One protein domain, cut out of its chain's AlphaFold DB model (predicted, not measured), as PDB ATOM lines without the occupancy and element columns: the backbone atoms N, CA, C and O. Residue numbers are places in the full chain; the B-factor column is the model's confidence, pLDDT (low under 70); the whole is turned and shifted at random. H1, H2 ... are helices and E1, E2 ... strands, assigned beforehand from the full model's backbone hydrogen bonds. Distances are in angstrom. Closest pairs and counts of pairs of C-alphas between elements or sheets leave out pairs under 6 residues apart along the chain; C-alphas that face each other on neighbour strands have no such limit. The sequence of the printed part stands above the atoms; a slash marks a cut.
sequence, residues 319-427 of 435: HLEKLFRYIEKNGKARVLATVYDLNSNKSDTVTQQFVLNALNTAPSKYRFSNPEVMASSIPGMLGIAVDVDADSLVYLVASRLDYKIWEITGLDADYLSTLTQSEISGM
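Overview. This is residues 319 to 427 of the 435 residues of an uncharacterized protein of Candidatus Brocadia sinica (UniProt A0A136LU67). A strongly twisted sheet of four strands has H1, H2 and H3 over one face, making two layers, with short H4 and H5 at the end near H1. It holds two split strand-helix-strand units, same-way strands joined through a helix with another strand between them: E1, H2, E2 and E3, H3, E4, both right-handed crossovers. The printed part has 109 residues, mixed in class, in order H1 E1 H2 E2 E3 H3 E4 H4 H5; the antiparallel sheet runs E2 E3 E1 E4. It is compact, with radius of gyration of the C-alphas 13.2 A and spans of 35 by 33 by 20 A.

Arrangement. H1, residues 319 to 330, is over E1, residues 333 to 340, and E4, residues 404 to 410, at a height over the sheet of 9.2 A. E1 and E4 are antiparallel, N 336 and O 409 being 2.8 A apart. H2, residues 349 to 360, has its Gln 352 C-alpha 6.6 A from that of Gly 383 in E3, residues 382 to 388, their closest. E3 is antiparallel to E1, with N 335 and O 386 at 2.9 A, and forms a hairpin with E2, residues 368 to 375, with N 372 and O 385 at 2.8 A. H3, residues 390 to 397, touches H1 residues 324 to 328 alone, closest C-alphas Ile 327 and Ala 390, 6.2 A. H4, residues 413 to 417, only grazes the sheet. H5, residues 421 to 426, is not on it. In the five helices every O i to N i+4 pair is within hydrogen-bond range.

Along the chain. H1 begins at C-alpha 319 (34.835, -43.089, -10.676) and H5 ends at C-alpha 426 (31.714, -35.803, -13.952). E1 is 21.8 A long, H2 16.5 A.

Size, cuts and confidence. The farthest C-alphas, Lys 329 and Ser 344, are 38.6 A apart. The printed part has no cut and no long link; residues 399 to 403 and 426 are under pLDDT 70.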
ATOM      1  N   HIS A 319      35.167 -42.942 -12.100       88.38
ATOM      2  CA  HIS A 319      34.835 -43.089 -10.676       88.38
ATOM      3  C   HIS A 319      34.307 -44.492 -10.372       88.38
ATOM      4  O   HIS A 319      34.698 -45.086  -9.371       88.38
ATOM      5  N   LEU A 320      33.485 -45.055 -11.261       88.62
ATOM      6  CA  LEU A 320      32.959 -46.404 -11.103       88.62
ATOM      7  C   LEU A 320      34.059 -47.460 -11.266       88.62
ATOM      8  O   LEU A 320      34.127 -48.390 -10.463       88.62
ATOM      9  N   GLU A 321      34.978 -47.280 -12.222       90.12
ATOM     10  CA  GLU A 321      36.164 -48.137 -12.345       90.12
ATOM     11  C   GLU A 321      36.973 -48.162 -11.042       90.12
ATOM     12  O   GLU A 321      37.289 -49.230 -10.510       90.12
ATOM     13  N   LYS A 322      37.288 -46.979 -10.497       93.25
ATOM     14  CA  LYS A 322      38.024 -46.849  -9.233       93.25
ATOM     15  C   LYS A 322      37.283 -47.494  -8.069       93.25
ATOM     16  O   LYS A 322      37.932 -48.054  -7.189       93.25
ATOM     17  N   LEU A 323      35.952 -47.440  -8.062       94.12
ATOM     18  CA  LEU A 323      35.138 -48.068  -7.026       94.12
ATOM     19  C   LEU A 323      35.232 -49.595  -7.095       94.12
ATOM     20  O   LEU A 323      35.447 -50.228  -6.064       94.12
ATOM     21  N   PHE A 324      35.159 -50.187  -8.290       94.75
ATOM     22  CA  PHE A 324      35.387 -51.624  -8.459       94.75
ATOM     23  C   PHE A 324      36.787 -52.033  -8.004       94.75
ATOM     24  O   PHE A 324      36.912 -52.947  -7.194       94.75
ATOM     25  N   ARG A 325      37.831 -51.307  -8.422       94.06
ATOM     26  CA  ARG A 325      39.212 -51.579  -7.981       94.06
ATOM     27  C   ARG A 325      39.405 -51.409  -6.475       94.06
ATOM     28  O   ARG A 325      40.163 -52.141  -5.840       94.06
ATOM     29  N   TYR A 326      38.709 -50.448  -5.874       96.19
ATOM     30  CA  TYR A 326      38.691 -50.291  -4.424       96.19
ATOM     31  C   TYR A 326      38.067 -51.519  -3.746       96.19
ATOM     32  O   TYR A 326      38.624 -52.013  -2.764       96.19
ATOM     33  N   ILE A 327      36.966 -52.050  -4.281       96.69
ATOM     34  CA  ILE A 327      36.330 -53.272  -3.773       96.69
ATOM     35  C   ILE A 327      37.221 -54.501  -3.986       96.69
ATOM     36  O   ILE A 327      37.329 -55.300  -3.064       96.69
ATOM     37  N   GLU A 328      37.915 -54.644  -5.118       95.00
ATOM     38  CA  GLU A 328      38.882 -55.740  -5.329       95.00
ATOM     39  C   GLU A 328      39.934 -55.787  -4.210       95.00
ATOM     40  O   GLU A 328      40.275 -56.856  -3.707       95.00
ATOM     41  N   LYS A 329      40.415 -54.616  -3.772       94.81
ATOM     42  CA  LYS A 329      41.419 -54.504  -2.707       94.81
ATOM     43  C   LYS A 329      40.846 -54.708  -1.299       94.81
ATOM     44  O   LYS A 329      41.534 -55.258  -0.442       94.81
ATOM     45  N   ASN A 330      39.635 -54.217  -1.032       95.31
ATOM     46  CA  ASN A 330      39.071 -54.128   0.325       95.31
ATOM     47  C   ASN A 330      37.938 -55.136   0.602       95.31
ATOM     48  O   ASN A 330      37.445 -55.228   1.725       95.31
ATOM     49  N   GLY A 331      37.499 -55.883  -0.410       95.00
ATOM     50  CA  GLY A 331      36.419 -56.872  -0.367       95.00
ATOM     51  C   GLY A 331      35.002 -56.292  -0.406       95.00
ATOM     52  O   GLY A 331      34.082 -56.968  -0.860       95.00
ATOM     53  N   LYS A 332      34.801 -55.054   0.054       96.00
ATOM     54  CA  LYS A 332      33.507 -54.361   0.038       96.00
ATOM     55  C   LYS A 332      33.680 -52.846   0.042       96.00
ATOM     56  O   LYS A 332      34.740 -52.353   0.422       96.00
ATOM     57  N   ALA A 333      32.618 -52.135  -0.314       97.12
ATOM     58  CA  ALA A 333      32.518 -50.692  -0.149       97.12
ATOM     59  C   ALA A 333      31.114 -50.294   0.305       97.12
ATOM     60  O   ALA A 333      30.133 -50.972  -0.023       97.12
ATOM     61  N   ARG A 334      31.005 -49.177   1.024       96.62
ATOM     62  CA  ARG A 334      29.707 -48.536   1.252       96.62
ATOM     63  C   ARG A 334      29.402 -47.615   0.079       96.62
ATOM     64  O   ARG A 334      30.207 -46.749  -0.255       96.62
ATOM     65  N   VAL A 335      28.246 -47.786  -0.555       94.81
ATOM     66  CA  VAL A 335      27.846 -47.005  -1.735       94.81
ATOM     67  C   VAL A 335      26.487 -46.360  -1.528       94.81
ATOM     68  O   VAL A 335      25.623 -46.933  -0.877       94.81
ATOM     69  N   LEU A 336      26.286 -45.185  -2.111       93.44
ATOM     70  CA  LEU A 336      25.007 -44.501  -2.227       93.44
ATOM     71  C   LEU A 336      24.445 -44.726  -3.628       93.44
ATOM     72  O   LEU A 336      24.944 -44.151  -4.596       93.44
ATOM     73  N   ALA A 337      23.393 -45.534  -3.730       90.69
ATOM     74  CA  ALA A 337      22.622 -45.690  -4.957       90.69
ATOM     75  C   ALA A 337      21.534 -44.612  -5.006       90.69
ATOM     76  O   ALA A 337      20.582 -44.639  -4.225       90.69
ATOM     77  N   THR A 338      21.670 -43.645  -5.911       89.50
ATOM     78  CA  THR A 338      20.651 -42.611  -6.131       89.50
ATOM     79  C   THR A 338      19.518 -43.187  -6.970       89.50
ATOM     80  O   THR A 338      19.767 -43.740  -8.039       89.50
ATOM     81  N   VAL A 339      18.274 -43.065  -6.504       87.50
ATOM     82  CA  VAL A 339      17.121 -43.768  -7.090       87.50
ATOM     83  C   VAL A 339      16.194 -42.815  -7.841       87.50
ATOM     84  O   VAL A 339      15.935 -41.699  -7.386       87.50
ATOM     85  N   TYR A 340      15.673 -43.252  -8.989       81.50
ATOM     86  CA  TYR A 340      14.717 -42.492  -9.795       81.50
ATOM     87  C   TYR A 340      13.690 -43.415 -10.455       81.50
ATOM     88  O   TYR A 340      14.038 -44.375 -11.145       81.50
ATOM     89  N   ASP A 341      12.413 -43.100 -10.280       78.38
ATOM     90  CA  ASP A 341      11.326 -43.772 -10.976       78.38
ATOM     91  C   ASP A 341      11.094 -43.129 -12.348       78.38
ATOM     92  O   ASP A 341      10.649 -41.984 -12.450       78.38
ATOM     93  N   LEU A 342      11.359 -43.885 -13.415       70.88
ATOM     94  CA  LEU A 342      11.102 -43.458 -14.792       70.88
ATOM     95  C   LEU A 342       9.604 -43.338 -15.111       70.88
ATOM     96  O   LEU A 342       9.235 -42.553 -15.983       70.88
ATOM     97  N   ASN A 343       8.743 -44.104 -14.435       72.56
ATOM     98  CA  ASN A 343       7.307 -44.118 -14.705       72.56
ATOM     99  C   ASN A 343       6.631 -42.871 -14.135       72.56
ATOM    100  O   ASN A 343       5.857 -42.206 -14.825       72.56
ATOM    101  N   SER A 344       6.932 -42.540 -12.878       75.56
ATOM    102  CA  SER A 344       6.393 -41.343 -12.223       75.56
ATOM    103  C   SER A 344       7.258 -40.092 -12.404       75.56
ATOM    104  O   SER A 344       6.800 -38.996 -12.075       75.56
ATOM    105  N   ASN A 345       8.464 -40.232 -12.971       77.25
ATOM    106  CA  ASN A 345       9.474 -39.182 -13.126       77.25
ATOM    107  C   ASN A 345       9.835 -38.482 -11.808       77.25
ATOM    108  O   ASN A 345       9.900 -37.252 -11.734       77.25
ATOM    109  N   LYS A 346      10.021 -39.265 -10.741       82.81
ATOM    110  CA  LYS A 346      10.276 -38.750  -9.390       82.81
ATOM    111  C   LYS A 346      11.353 -39.542  -8.665       82.81
ATOM    112  O   LYS A 346      11.596 -40.712  -8.935       82.81
ATOM    113  N   SER A 347      11.971 -38.867  -7.705       85.25
ATOM    114  CA  SER A 347      12.810 -39.465  -6.673       85.25
ATOM    115  C   SER A 347      12.194 -39.092  -5.325       85.25
ATOM    116  O   SER A 347      12.220 -37.928  -4.932       85.25
ATOM    117  N   ASP A 348      11.540 -40.049  -4.671       87.69
ATOM    118  CA  ASP A 348      10.800 -39.836  -3.425       87.69
ATOM    119  C   ASP A 348      10.976 -41.002  -2.435       87.69
ATOM    120  O   ASP A 348      11.625 -42.012  -2.716       87.69
ATOM    121  N   THR A 349      10.438 -40.838  -1.225       88.75
ATOM    122  CA  THR A 349      10.574 -41.828  -0.146       88.75
ATOM    123  C   THR A 349       9.867 -43.143  -0.469       88.75
ATOM    124  O   THR A 349      10.297 -44.200  -0.014       88.75
ATOM    125  N   VAL A 350       8.814 -43.098  -1.291       87.38
ATOM    126  CA  VAL A 350       8.136 -44.294  -1.802       87.38
ATOM    127  C   VAL A 350       9.106 -45.085  -2.680       87.38
ATOM    128  O   VAL A 350       9.313 -46.272  -2.440       87.38
ATOM    129  N   THR A 351       9.774 -44.412  -3.617       84.50
ATOM    130  CA  THR A 351      10.807 -44.992  -4.485       84.50
ATOM    131  C   THR A 351      11.946 -45.610  -3.667       84.50
ATOM    132  O   THR A 351      12.332 -46.751  -3.920       84.50
ATOM    133  N   GLN A 352      12.445 -44.915  -2.636       88.44
ATOM    134  CA  GLN A 352      13.458 -45.472  -1.729       88.44
ATOM    135  C   GLN A 352      12.974 -46.748  -1.028       88.44
ATOM    136  O   GLN A 352      13.702 -47.734  -0.973       88.44
ATOM    137  N   GLN A 353      11.745 -46.764  -0.509       87.44
ATOM    138  CA  GLN A 353      11.233 -47.932   0.206       87.44
ATOM    139  C   GLN A 353      11.067 -49.147  -0.717       87.44
ATOM    140  O   GLN A 353      11.339 -50.275  -0.307       87.44
ATOM    141  N   PHE A 354      10.653 -48.932  -1.968       82.75
ATOM    142  CA  PHE A 354      10.573 -50.002  -2.961       82.75
ATOM    143  C   PHE A 354      11.940 -50.595  -3.278       82.75
ATOM    144  O   PHE A 354      12.099 -51.814  -3.243       82.75
ATOM    145  N   VAL A 355      12.932 -49.744  -3.546       85.69
ATOM    146  CA  VAL A 355      14.300 -50.191  -3.819       85.69
ATOM    147  C   VAL A 355      14.864 -50.929  -2.605       85.69
ATOM    148  O   VAL A 355      15.408 -52.015  -2.765       85.69
ATOM    149  N   LEU A 356      14.649 -50.423  -1.387       87.75
ATOM    150  CA  LEU A 356      15.050 -51.094  -0.148       87.75
ATOM    151  C   LEU A 356      14.455 -52.506  -0.037       87.75
ATOM    152  O   LEU A 356      15.169 -53.464   0.259       87.75
ATOM    153  N   ASN A 357      13.157 -52.649  -0.314       85.38
ATOM    154  CA  ASN A 357      12.496 -53.952  -0.326       85.38
ATOM    155  C   ASN A 357      13.094 -54.872  -1.400       85.38
ATOM    156  O   ASN A 357      13.345 -56.040  -1.119       85.38
ATOM    157  N   ALA A 358      13.367 -54.345  -2.594       82.94
ATOM    158  CA  ALA A 358      13.936 -55.115  -3.693       82.94
ATOM    159  C   ALA A 358      15.368 -55.602  -3.399       82.94
ATOM    160  O   ALA A 358      15.703 -56.732  -3.752       82.94
ATOM    161  N   LEU A 359      16.185 -54.805  -2.697       86.94
ATOM    162  CA  LEU A 359      17.502 -55.232  -2.203       86.94
ATOM    163  C   LEU A 359      17.384 -56.365  -1.175       86.94
ATOM    164  O   LEU A 359      18.153 -57.321  -1.230       86.94
ATOM    165  N   ASN A 360      16.389 -56.304  -0.284       83.25
ATOM    166  CA  ASN A 360      16.148 -57.350   0.720       83.25
ATOM    167  C   ASN A 360      15.655 -58.672   0.109       83.25
ATOM    168  O   ASN A 360      15.834 -59.731   0.707       83.25
ATOM    169  N   THR A 361      15.021 -58.618  -1.064       82.19
ATOM    170  CA  THR A 361      14.537 -59.797  -1.797       82.19
ATOM    171  C   THR A 361      15.462 -60.224  -2.936       82.19
ATOM    172  O   THR A 361      15.100 -61.109  -3.712       82.19
ATOM    173  N   ALA A 362      16.632 -59.591  -3.079       81.56
ATOM    174  CA  ALA A 362      17.584 -59.941  -4.122       81.56
ATOM    175  C   ALA A 362      18.057 -61.401  -3.959       81.56
ATOM    176  O   ALA A 362      18.120 -61.910  -2.835       81.56
ATOM    177  N   PRO A 363      18.401 -62.103  -5.056       83.88
ATOM    178  CA  PRO A 363      18.907 -63.468  -4.965       83.88
ATOM    179  C   PRO A 363      20.110 -63.569  -4.030       83.88
ATOM    180  O   PRO A 363      20.991 -62.715  -4.058       83.88
ATOM    181  N   SER A 364      20.191 -64.666  -3.273       85.50
ATOM    182  CA  SER A 364      21.157 -64.859  -2.180       85.50
ATOM    183  C   SER A 364      22.635 -64.761  -2.572       85.50
ATOM    184  O   SER A 364      23.495 -64.718  -1.694       85.50
ATOM    185  N   LYS A 365      22.950 -64.781  -3.873       86.94
ATOM    186  CA  LYS A 365      24.315 -64.565  -4.356       86.94
ATOM    187  C   LYS A 365      24.768 -63.107  -4.255       86.94
ATOM    188  O   LYS A 365      25.960 -62.884  -4.104       86.94
ATOM    189  N   TYR A 366      23.845 -62.147  -4.303       90.06
ATOM    190  CA  TYR A 366      24.159 -60.736  -4.096       90.06
ATOM    191  C   TYR A 366      23.995 -60.407  -2.620       90.06
ATOM    192  O   TYR A 366      22.962 -60.684  -2.007       90.06
ATOM    193  N   ARG A 367      25.039 -59.833  -2.038       90.44
ATOM    194  CA  ARG A 367      25.109 -59.489  -0.623       90.44
ATOM    195  C   ARG A 367      24.915 -57.990  -0.458       90.44
ATOM    196  O   ARG A 367      25.814 -57.208  -0.762       90.44
ATOM    197  N   PHE A 368      23.741 -57.616   0.035       92.56
ATOM    198  CA  PHE A 368      23.420 -56.257   0.464       92.56
ATOM    199  C   PHE A 368      23.344 -56.233   1.985       92.56
ATOM    200  O   PHE A 368      22.656 -57.059   2.587       92.56
ATOM    201  N   SER A 369      24.054 -55.305   2.625       92.94
ATOM    202  CA  SER A 369      24.011 -55.171   4.085       92.94
ATOM    203  C   SER A 369      23.995 -53.715   4.534       92.94
ATOM    204  O   SER A 369      24.394 -52.820   3.793       92.94
ATOM    205  N   ASN A 370      23.476 -53.481   5.743       92.81
ATOM    206  CA  ASN A 370      23.334 -52.152   6.348       92.81
ATOM    207  C   ASN A 370      22.655 -51.101   5.443       92.81
ATOM    208  O   ASN A 370      23.202 -49.997   5.300       92.81
ATOM    209  N   PRO A 371      21.504 -51.419   4.808       92.19
ATOM    210  CA  PRO A 371      20.843 -50.468   3.940       92.19
ATOM    211  C   PRO A 371      20.210 -49.332   4.758       92.19
ATOM    212  O   PRO A 371      19.544 -49.561   5.766       92.19
ATOM    213  N   GLU A 372      20.416 -48.102   4.312       92.38
ATOM    214  CA  GLU A 372      20.021 -46.879   5.002       92.38
ATOM    215  C   GLU A 372      19.465 -45.876   3.990       92.38
ATOM    216  O   GLU A 372      20.078 -45.607   2.955       92.38
ATOM    217  N   VAL A 373      18.294 -45.306   4.275       90.69
ATOM    218  CA  VAL A 373      17.736 -44.228   3.451       90.69
ATOM    219  C   VAL A 373      18.509 -42.939   3.706       90.69
ATOM    220  O   VAL A 373      18.655 -42.507   4.847       90.69
ATOM    221  N   MET A 374      19.004 -42.307   2.645       89.00
ATOM    222  CA  MET A 374      19.818 -41.097   2.745       89.00
ATOM    223  C   MET A 374      19.427 -40.073   1.677       89.00
ATOM    224  O   MET A 374      18.855 -40.403   0.634       89.00
ATOM    225  N   ALA A 375      19.738 -38.803   1.932       86.31
ATOM    226  CA  ALA A 375      19.693 -37.789   0.885       86.31
ATOM    227  C   ALA A 375      20.742 -38.114  -0.189       86.31
ATOM    228  O   ALA A 375      21.838 -38.578   0.134       86.31
ATOM    229  N   SER A 376      20.416 -37.877  -1.463       85.44
ATOM    230  CA  SER A 376      21.404 -38.016  -2.531       85.44
ATOM    231  C   SER A 376      22.382 -36.837  -2.524       85.44
ATOM    232  O   SER A 376      22.030 -35.716  -2.152       85.44
ATOM    233  N   SER A 377      23.603 -37.075  -3.008       76.44
ATOM    234  CA  SER A 377      24.531 -36.011  -3.413       76.44
ATOM    235  C   SER A 377      24.013 -35.213  -4.623       76.44
ATOM    236  O   SER A 377      24.506 -34.117  -4.899       76.44
ATOM    237  N   ILE A 378      23.004 -35.733  -5.332       80.38
ATOM    238  CA  ILE A 378      22.332 -35.074  -6.449       80.38
ATOM    239  C   ILE A 378      21.134 -34.261  -5.927       80.38
ATOM    240  O   ILE A 378      20.222 -34.829  -5.318       80.38
ATOM    241  N   PRO A 379      21.091 -32.934  -6.170       79.00
ATOM    242  CA  PRO A 379      20.023 -32.074  -5.665       79.00
ATOM    243  C   PRO A 379      18.621 -32.538  -6.076       79.00
ATOM    244  O   PRO A 379      18.360 -32.795  -7.250       79.00
ATOM    245  N   GLY A 380      17.705 -32.596  -5.105       80.69
ATOM    246  CA  GLY A 380      16.310 -32.996  -5.331       80.69
ATOM    247  C   GLY A 380      16.099 -34.501  -5.509       80.69
ATOM    248  O   GLY A 380      14.971 -34.917  -5.758       80.69
ATOM    249  N   MET A 381      17.154 -35.310  -5.369       86.50
ATOM    250  CA  MET A 381      17.078 -36.763  -5.433       86.50
ATOM    251  C   MET A 381      17.349 -37.401  -4.074       86.50
ATOM    252  O   MET A 381      17.977 -36.832  -3.178       86.50
ATOM    253  N   LEU A 382      16.874 -38.626  -3.943       90.25
ATOM    254  CA  LEU A 382      17.035 -39.468  -2.779       90.25
ATOM    255  C   LEU A 382      17.829 -40.722  -3.154       90.25
ATOM    256  O   LEU A 382      17.866 -41.129  -4.317       90.25
ATOM    257  N   GLY A 383      18.491 -41.328  -2.172       90.81
ATOM    258  CA  GLY A 383      19.309 -42.514  -2.395       90.81
ATOM    259  C   GLY A 383      19.279 -43.490  -1.231       90.81
ATOM    260  O   GLY A 383      18.717 -43.215  -0.173       90.81
ATOM    261  N   ILE A 384      19.863 -44.660  -1.439       93.00
ATOM    262  CA  ILE A 384      20.011 -45.683  -0.407       93.00
ATOM    263  C   ILE A 384      21.492 -45.975  -0.274       93.00
ATOM    264  O   ILE A 384      22.137 -46.358  -1.253       93.00
ATOM    265  N   ALA A 385      22.023 -45.763   0.923       94.56
ATOM    266  CA  ALA A 385      23.355 -46.218   1.260       94.56
ATOM    267  C   ALA A 385      23.305 -47.696   1.623       94.56
ATOM    268  O   ALA A 385      22.444 -48.114   2.391       94.56
ATOM    269  N   VAL A 386      24.207 -48.492   1.069       95.50
ATOM    270  CA  VAL A 386      24.251 -49.938   1.280       95.50
ATOM    271  C   VAL A 386      25.686 -50.427   1.128       95.50
ATOM    272  O   VAL A 386      26.445 -49.914   0.304       95.50
ATOM    273  N   ASP A 387      26.068 -51.406   1.936       96.38
ATOM    274  CA  ASP A 387      27.360 -52.071   1.815       96.38
ATOM    275  C   ASP A 387      27.251 -53.172   0.753       96.38
ATOM    276  O   ASP A 387      26.349 -54.019   0.825       96.38
ATOM    277  N   VAL A 388      28.177 -53.163  -0.206       95.88
ATOM    278  CA  VAL A 388      28.195 -54.072  -1.361       95.88
ATOM    279  C   VAL A 388      29.576 -54.674  -1.592       95.88
ATOM    280  O   VAL A 388      30.599 -54.027  -1.360       95.88
ATOM    281  N   ASP A 389      29.598 -55.916  -2.073       96.25
ATOM    282  CA  ASP A 389      30.751 -56.512  -2.751       96.25
ATOM    283  C   ASP A 389      30.687 -56.243  -4.268       96.25
ATOM    284  O   ASP A 389      29.809 -55.520  -4.752       96.25
ATOM    285  N   ALA A 390      31.639 -56.784  -5.031       94.25
ATOM    286  CA  ALA A 390      31.751 -56.491  -6.457       94.25
ATOM    287  C   ALA A 390      30.561 -57.040  -7.264       94.25
ATOM    288  O   ALA A 390      30.020 -56.326  -8.108       94.25
ATOM    289  N   ASP A 391      30.094 -58.259  -6.970       92.31
ATOM    290  CA  ASP A 391      28.909 -58.844  -7.612       92.31
ATOM    291  C   ASP A 391      27.645 -58.017  -7.327       92.31
ATOM    292  O   ASP A 391      26.860 -57.726  -8.236       92.31
ATOM    293  N   SER A 392      27.455 -57.593  -6.074       92.38
ATOM    294  CA  SER A 392      26.364 -56.701  -5.677       92.38
ATOM    295  C   SER A 392      26.450 -55.332  -6.347       92.38
ATOM    296  O   SER A 392      25.420 -54.779  -6.734       92.38
ATOM    297  N   LEU A 393      27.652 -54.777  -6.523       92.31
ATOM    298  CA  LEU A 393      27.826 -53.512  -7.232       92.31
ATOM    299  C   LEU A 393      27.477 -53.655  -8.721       92.31
ATOM    300  O   LEU A 393      26.731 -52.823  -9.232       92.31
ATOM    301  N   VAL A 394      27.916 -54.724  -9.403       89.56
ATOM    302  CA  VAL A 394      27.501 -55.010 -10.793       89.56
ATOM    303  C   VAL A 394      25.978 -55.119 -10.889       89.56
ATOM    304  O   VAL A 394      25.372 -54.568 -11.809       89.56
ATOM    305  N   TYR A 395      25.338 -55.785  -9.924       86.19
ATOM    306  CA  TYR A 395      23.880 -55.885  -9.868       86.19
ATOM    307  C   TYR A 395      23.191 -54.518  -9.758       86.19
ATOM    308  O   TYR A 395      22.188 -54.284 -10.438       86.19
ATOM    309  N   LEU A 396      23.729 -53.614  -8.932       86.19
ATOM    310  CA  LEU A 396      23.227 -52.244  -8.815       86.19
ATOM    311  C   LEU A 396      23.461 -51.438 -10.094       86.19
ATOM    312  O   LEU A 396      22.557 -50.724 -10.509       86.19
ATOM    313  N   VAL A 397      24.618 -51.551 -10.752       82.12
ATOM    314  CA  VAL A 397      24.883 -50.821 -12.009       82.12
ATOM    315  C   VAL A 397      23.930 -51.279 -13.115       82.12
ATOM    316  O   VAL A 397      23.299 -50.456 -13.771       82.12
ATOM    317  N   ALA A 398      23.720 -52.591 -13.235       73.56
ATOM    318  CA  ALA A 398      22.722 -53.171 -14.132       73.56
ATOM    319  C   ALA A 398      21.268 -52.779 -13.765       73.56
ATOM    320  O   ALA A 398      20.348 -53.095 -14.517       73.56
ATOM    321  N   SER A 399      21.065 -52.160 -12.587       60.84
ATOM    322  CA  SER A 399      19.826 -51.700 -11.931       60.84
ATOM    323  C   SER A 399      18.534 -52.391 -12.360       60.84
ATOM    324  O   SER A 399      17.536 -51.765 -12.697       60.84
ATOM    325  N   ARG A 400      18.529 -53.721 -12.251       60.62
ATOM    326  CA  ARG A 400      17.371 -54.616 -12.455       60.62
ATOM    327  C   ARG A 400      16.392 -54.583 -11.280       60.62
ATOM    328  O   ARG A 400      15.808 -55.592 -10.890       60.62
ATOM    329  N   LEU A 401      16.292 -53.425 -10.660       57.59
ATOM    330  CA  LEU A 401      15.215 -53.086  -9.758       57.59
ATOM    331  C   LEU A 401      14.113 -52.550 -10.685       57.59
ATOM    332  O   LEU A 401      14.424 -52.034 -11.756       57.59
ATOM    333  N   ASP A 402      12.830 -52.616 -10.326       56.47
ATOM    334  CA  ASP A 402      11.751 -51.997 -11.135       56.47
ATOM    335  C   ASP A 402      11.902 -50.454 -11.289       56.47
ATOM    336  O   ASP A 402      11.024 -49.766 -11.809       56.47
ATOM    337  N   TYR A 403      13.031 -49.902 -10.832       63.31
ATOM    338  CA  TYR A 403      13.412 -48.507 -10.724       63.31
ATOM    339  C   TYR A 403      14.841 -48.320 -11.231       63.31
ATOM    340  O   TYR A 403      15.702 -49.180 -11.051       63.31
ATOM    341  N   LYS A 404      15.116 -47.153 -11.816       70.00
ATOM    342  CA  LYS A 404      16.435 -46.843 -12.362       70.00
ATOM    343  C   LYS A 404      17.360 -46.355 -11.251       70.00
ATOM    344  O   LYS A 404      17.022 -45.412 -10.527       70.00
ATOM    345  N   ILE A 405      18.550 -46.946 -11.154       77.75
ATOM    346  CA  ILE A 405      19.643 -46.331 -10.394       77.75
ATOM    347  C   ILE A 405      20.259 -45.262 -11.285       77.75
ATOM    348  O   ILE A 405      20.669 -45.506 -12.418       77.75
ATOM    349  N   TRP A 406      20.223 -44.039 -10.784       79.12
ATOM    350  CA  TRP A 406      20.649 -42.858 -11.504       79.12
ATOM    351  C   TRP A 406      22.165 -42.666 -11.462       79.12
ATOM    352  O   TRP A 406      22.776 -42.332 -12.471       79.12
ATOM    353  N   GLU A 407      22.748 -42.865 -10.282       84.62
ATOM    354  CA  GLU A 407      24.176 -42.715 -10.005       84.62
ATOM    355  C   GLU A 407      24.540 -43.595  -8.808       84.62
ATOM    356  O   GLU A 407      23.713 -43.783  -7.904       84.62
ATOM    357  N   ILE A 408      25.773 -44.102  -8.788       88.56
ATOM    358  CA  ILE A 408      26.322 -44.860  -7.664       88.56
ATOM    359  C   ILE A 408      27.586 -44.160  -7.186       88.56
ATOM    360  O   ILE A 408      28.570 -44.040  -7.912       88.56
ATOM    361  N   THR A 409      27.577 -43.704  -5.936       89.62
ATOM    362  CA  THR A 409      28.714 -42.994  -5.343       89.62
ATOM    363  C   THR A 409      29.268 -43.788  -4.169       89.62
ATOM    364  O   THR A 409      28.538 -44.060  -3.222       89.62
ATOM    365  N   GLY A 410      30.552 -44.148  -4.191       92.06
ATOM    366  CA  GLY A 410      31.213 -44.705  -3.007       92.06
ATOM    367  C   GLY A 410      31.282 -43.679  -1.873       92.06
ATOM    368  O   GLY A 410      31.525 -42.499  -2.117       92.06
ATOM    369  N   LEU A 411      31.045 -44.127  -0.643       93.31
ATOM    370  CA  LEU A 411      30.983 -43.295   0.562       93.31
ATOM    371  C   LEU A 411      32.223 -43.436   1.454       93.31
ATOM    372  O   LEU A 411      32.415 -42.627   2.361       93.31
ATOM    373  N   ASP A 412      33.068 -44.435   1.201       94.69
ATOM    374  CA  ASP A 412      34.273 -44.669   1.991       94.69
ATOM    375  C   ASP A 412      35.301 -43.552   1.760       94.69
ATOM    376  O   ASP A 412      35.635 -43.214   0.622       94.69
ATOM    377  N   ALA A 413      35.826 -42.980   2.849       93.12
ATOM    378  CA  ALA A 413      36.736 -41.833   2.796       93.12
ATOM    379  C   ALA A 413      38.004 -42.120   1.972       93.12
ATOM    380  O   ALA A 413      38.447 -41.273   1.194       93.12
ATOM    381  N   ASP A 414      38.544 -43.334   2.094       93.81
ATOM    382  CA  ASP A 414      39.729 -43.768   1.354       93.81
ATOM    383  C   ASP A 414      39.457 -43.836  -0.153       93.81
ATOM    384  O   ASP A 414      40.272 -43.362  -0.941       93.81
ATOM    385  N   TYR A 415      38.294 -44.350  -0.565       94.25
ATOM    386  CA  TYR A 415      37.874 -44.322  -1.968       94.25
ATOM    387  C   TYR A 415      37.697 -42.879  -2.454       94.25
ATOM    388  O   TYR A 415      38.261 -42.504  -3.481       94.25
ATOM    389  N   LEU A 416      36.977 -42.045  -1.699       91.12
ATOM    390  CA  LEU A 416      36.733 -40.648  -2.064       91.12
ATOM    391  C   LEU A 416      38.038 -39.860  -2.253       91.12
ATOM    392  O   LEU A 416      38.121 -39.026  -3.153       91.12
ATOM    393  N   SER A 417      39.076 -40.163  -1.467       91.50
ATOM    394  CA  SER A 417      40.401 -39.541  -1.597       91.50
ATOM    395  C   SER A 417      41.120 -39.862  -2.917       91.50
ATOM    396  O   SER A 417      42.023 -39.131  -3.322       91.50
ATOM    397  N   THR A 418      40.713 -40.932  -3.611       91.31
ATOM    398  CA  THR A 418      41.300 -41.361  -4.895       91.31
ATOM    399  C   THR A 418      40.690 -40.641  -6.101       91.31
ATOM    400  O   THR A 418      41.198 -40.755  -7.224       91.31
ATOM    401  N   LEU A 419      39.591 -39.912  -5.889       90.38
ATOM    402  CA  LEU A 419      38.862 -39.225  -6.941       90.38
ATOM    403  C   LEU A 419      39.450 -37.837  -7.199       90.38
ATOM    404  O   LEU A 419      39.718 -37.049  -6.293       90.38
ATOM    405  N   THR A 420      39.611 -37.514  -8.472       89.88
ATOM    406  CA  THR A 420      39.986 -36.179  -8.932       89.88
ATOM    407  C   THR A 420      38.760 -35.265  -8.957       89.88
ATOM    408  O   THR A 420      37.621 -35.717  -9.082       89.88
ATOM    409  N   GLN A 421      38.978 -33.949  -8.907       85.06
ATOM    410  CA  GLN A 421      37.884 -32.975  -9.016       85.06
ATOM    411  C   GLN A 421      37.086 -33.124 -10.317       85.06
ATOM    412  O   GLN A 421      35.865 -32.986 -10.301       85.06
ATOM    413  N   SER A 422      37.748 -33.454 -11.432       83.06
ATOM    414  CA  SER A 422      37.066 -33.697 -12.704       83.06
ATOM    415  C   SER A 422      36.153 -34.919 -12.639       83.06
ATOM    416  O   SER A 422      35.029 -34.846 -13.122       83.06
ATOM    417  N   GLU A 423      36.575 -36.005 -11.988       84.94
ATOM    418  CA  GLU A 423      35.750 -37.211 -11.815       84.94
ATOM    419  C   GLU A 423      34.556 -36.946 -10.895       84.94
ATOM    420  O   GLU A 423      33.433 -37.300 -11.235       84.94
ATOM    421  N   ILE A 424      34.766 -36.233  -9.784       81.50
ATOM    422  CA  ILE A 424      33.686 -35.817  -8.874       81.50
ATOM    423  C   ILE A 424      32.679 -34.918  -9.603       81.50
ATOM    424  O   ILE A 424      31.469 -35.064  -9.438       81.50
ATOM    425  N   SER A 425      33.162 -33.989 -10.433       74.31
ATOM    426  CA  SER A 425      32.300 -33.123 -11.244       74.31
ATOM    427  C   SER A 425      31.595 -33.864 -12.386       74.31
ATOM    428  O   SER A 425      30.530 -33.429 -12.822       74.31
ATOM    429  N   GLY A 426      32.193 -34.963 -12.857       69.50
ATOM    430  CA  GLY A 426      31.714 -35.803 -13.952       69.50
ATOM    431  C   GLY A 426      30.688 -36.856 -13.532       69.50
ATOM    432  O   GLY A 426      30.009 -37.397 -14.405       69.50
ATOM    433  N   MET A 427      30.526 -37.109 -12.227       75.44
ATOM    434  CA  MET A 427      29.390 -37.874 -11.701       75.44
ATOM    435  C   MET A 427      28.095 -37.258 -12.241       75.44
ATOM    436  O   MET A 427      27.889 -36.041 -12.155       75.44
TER     437      MET A 427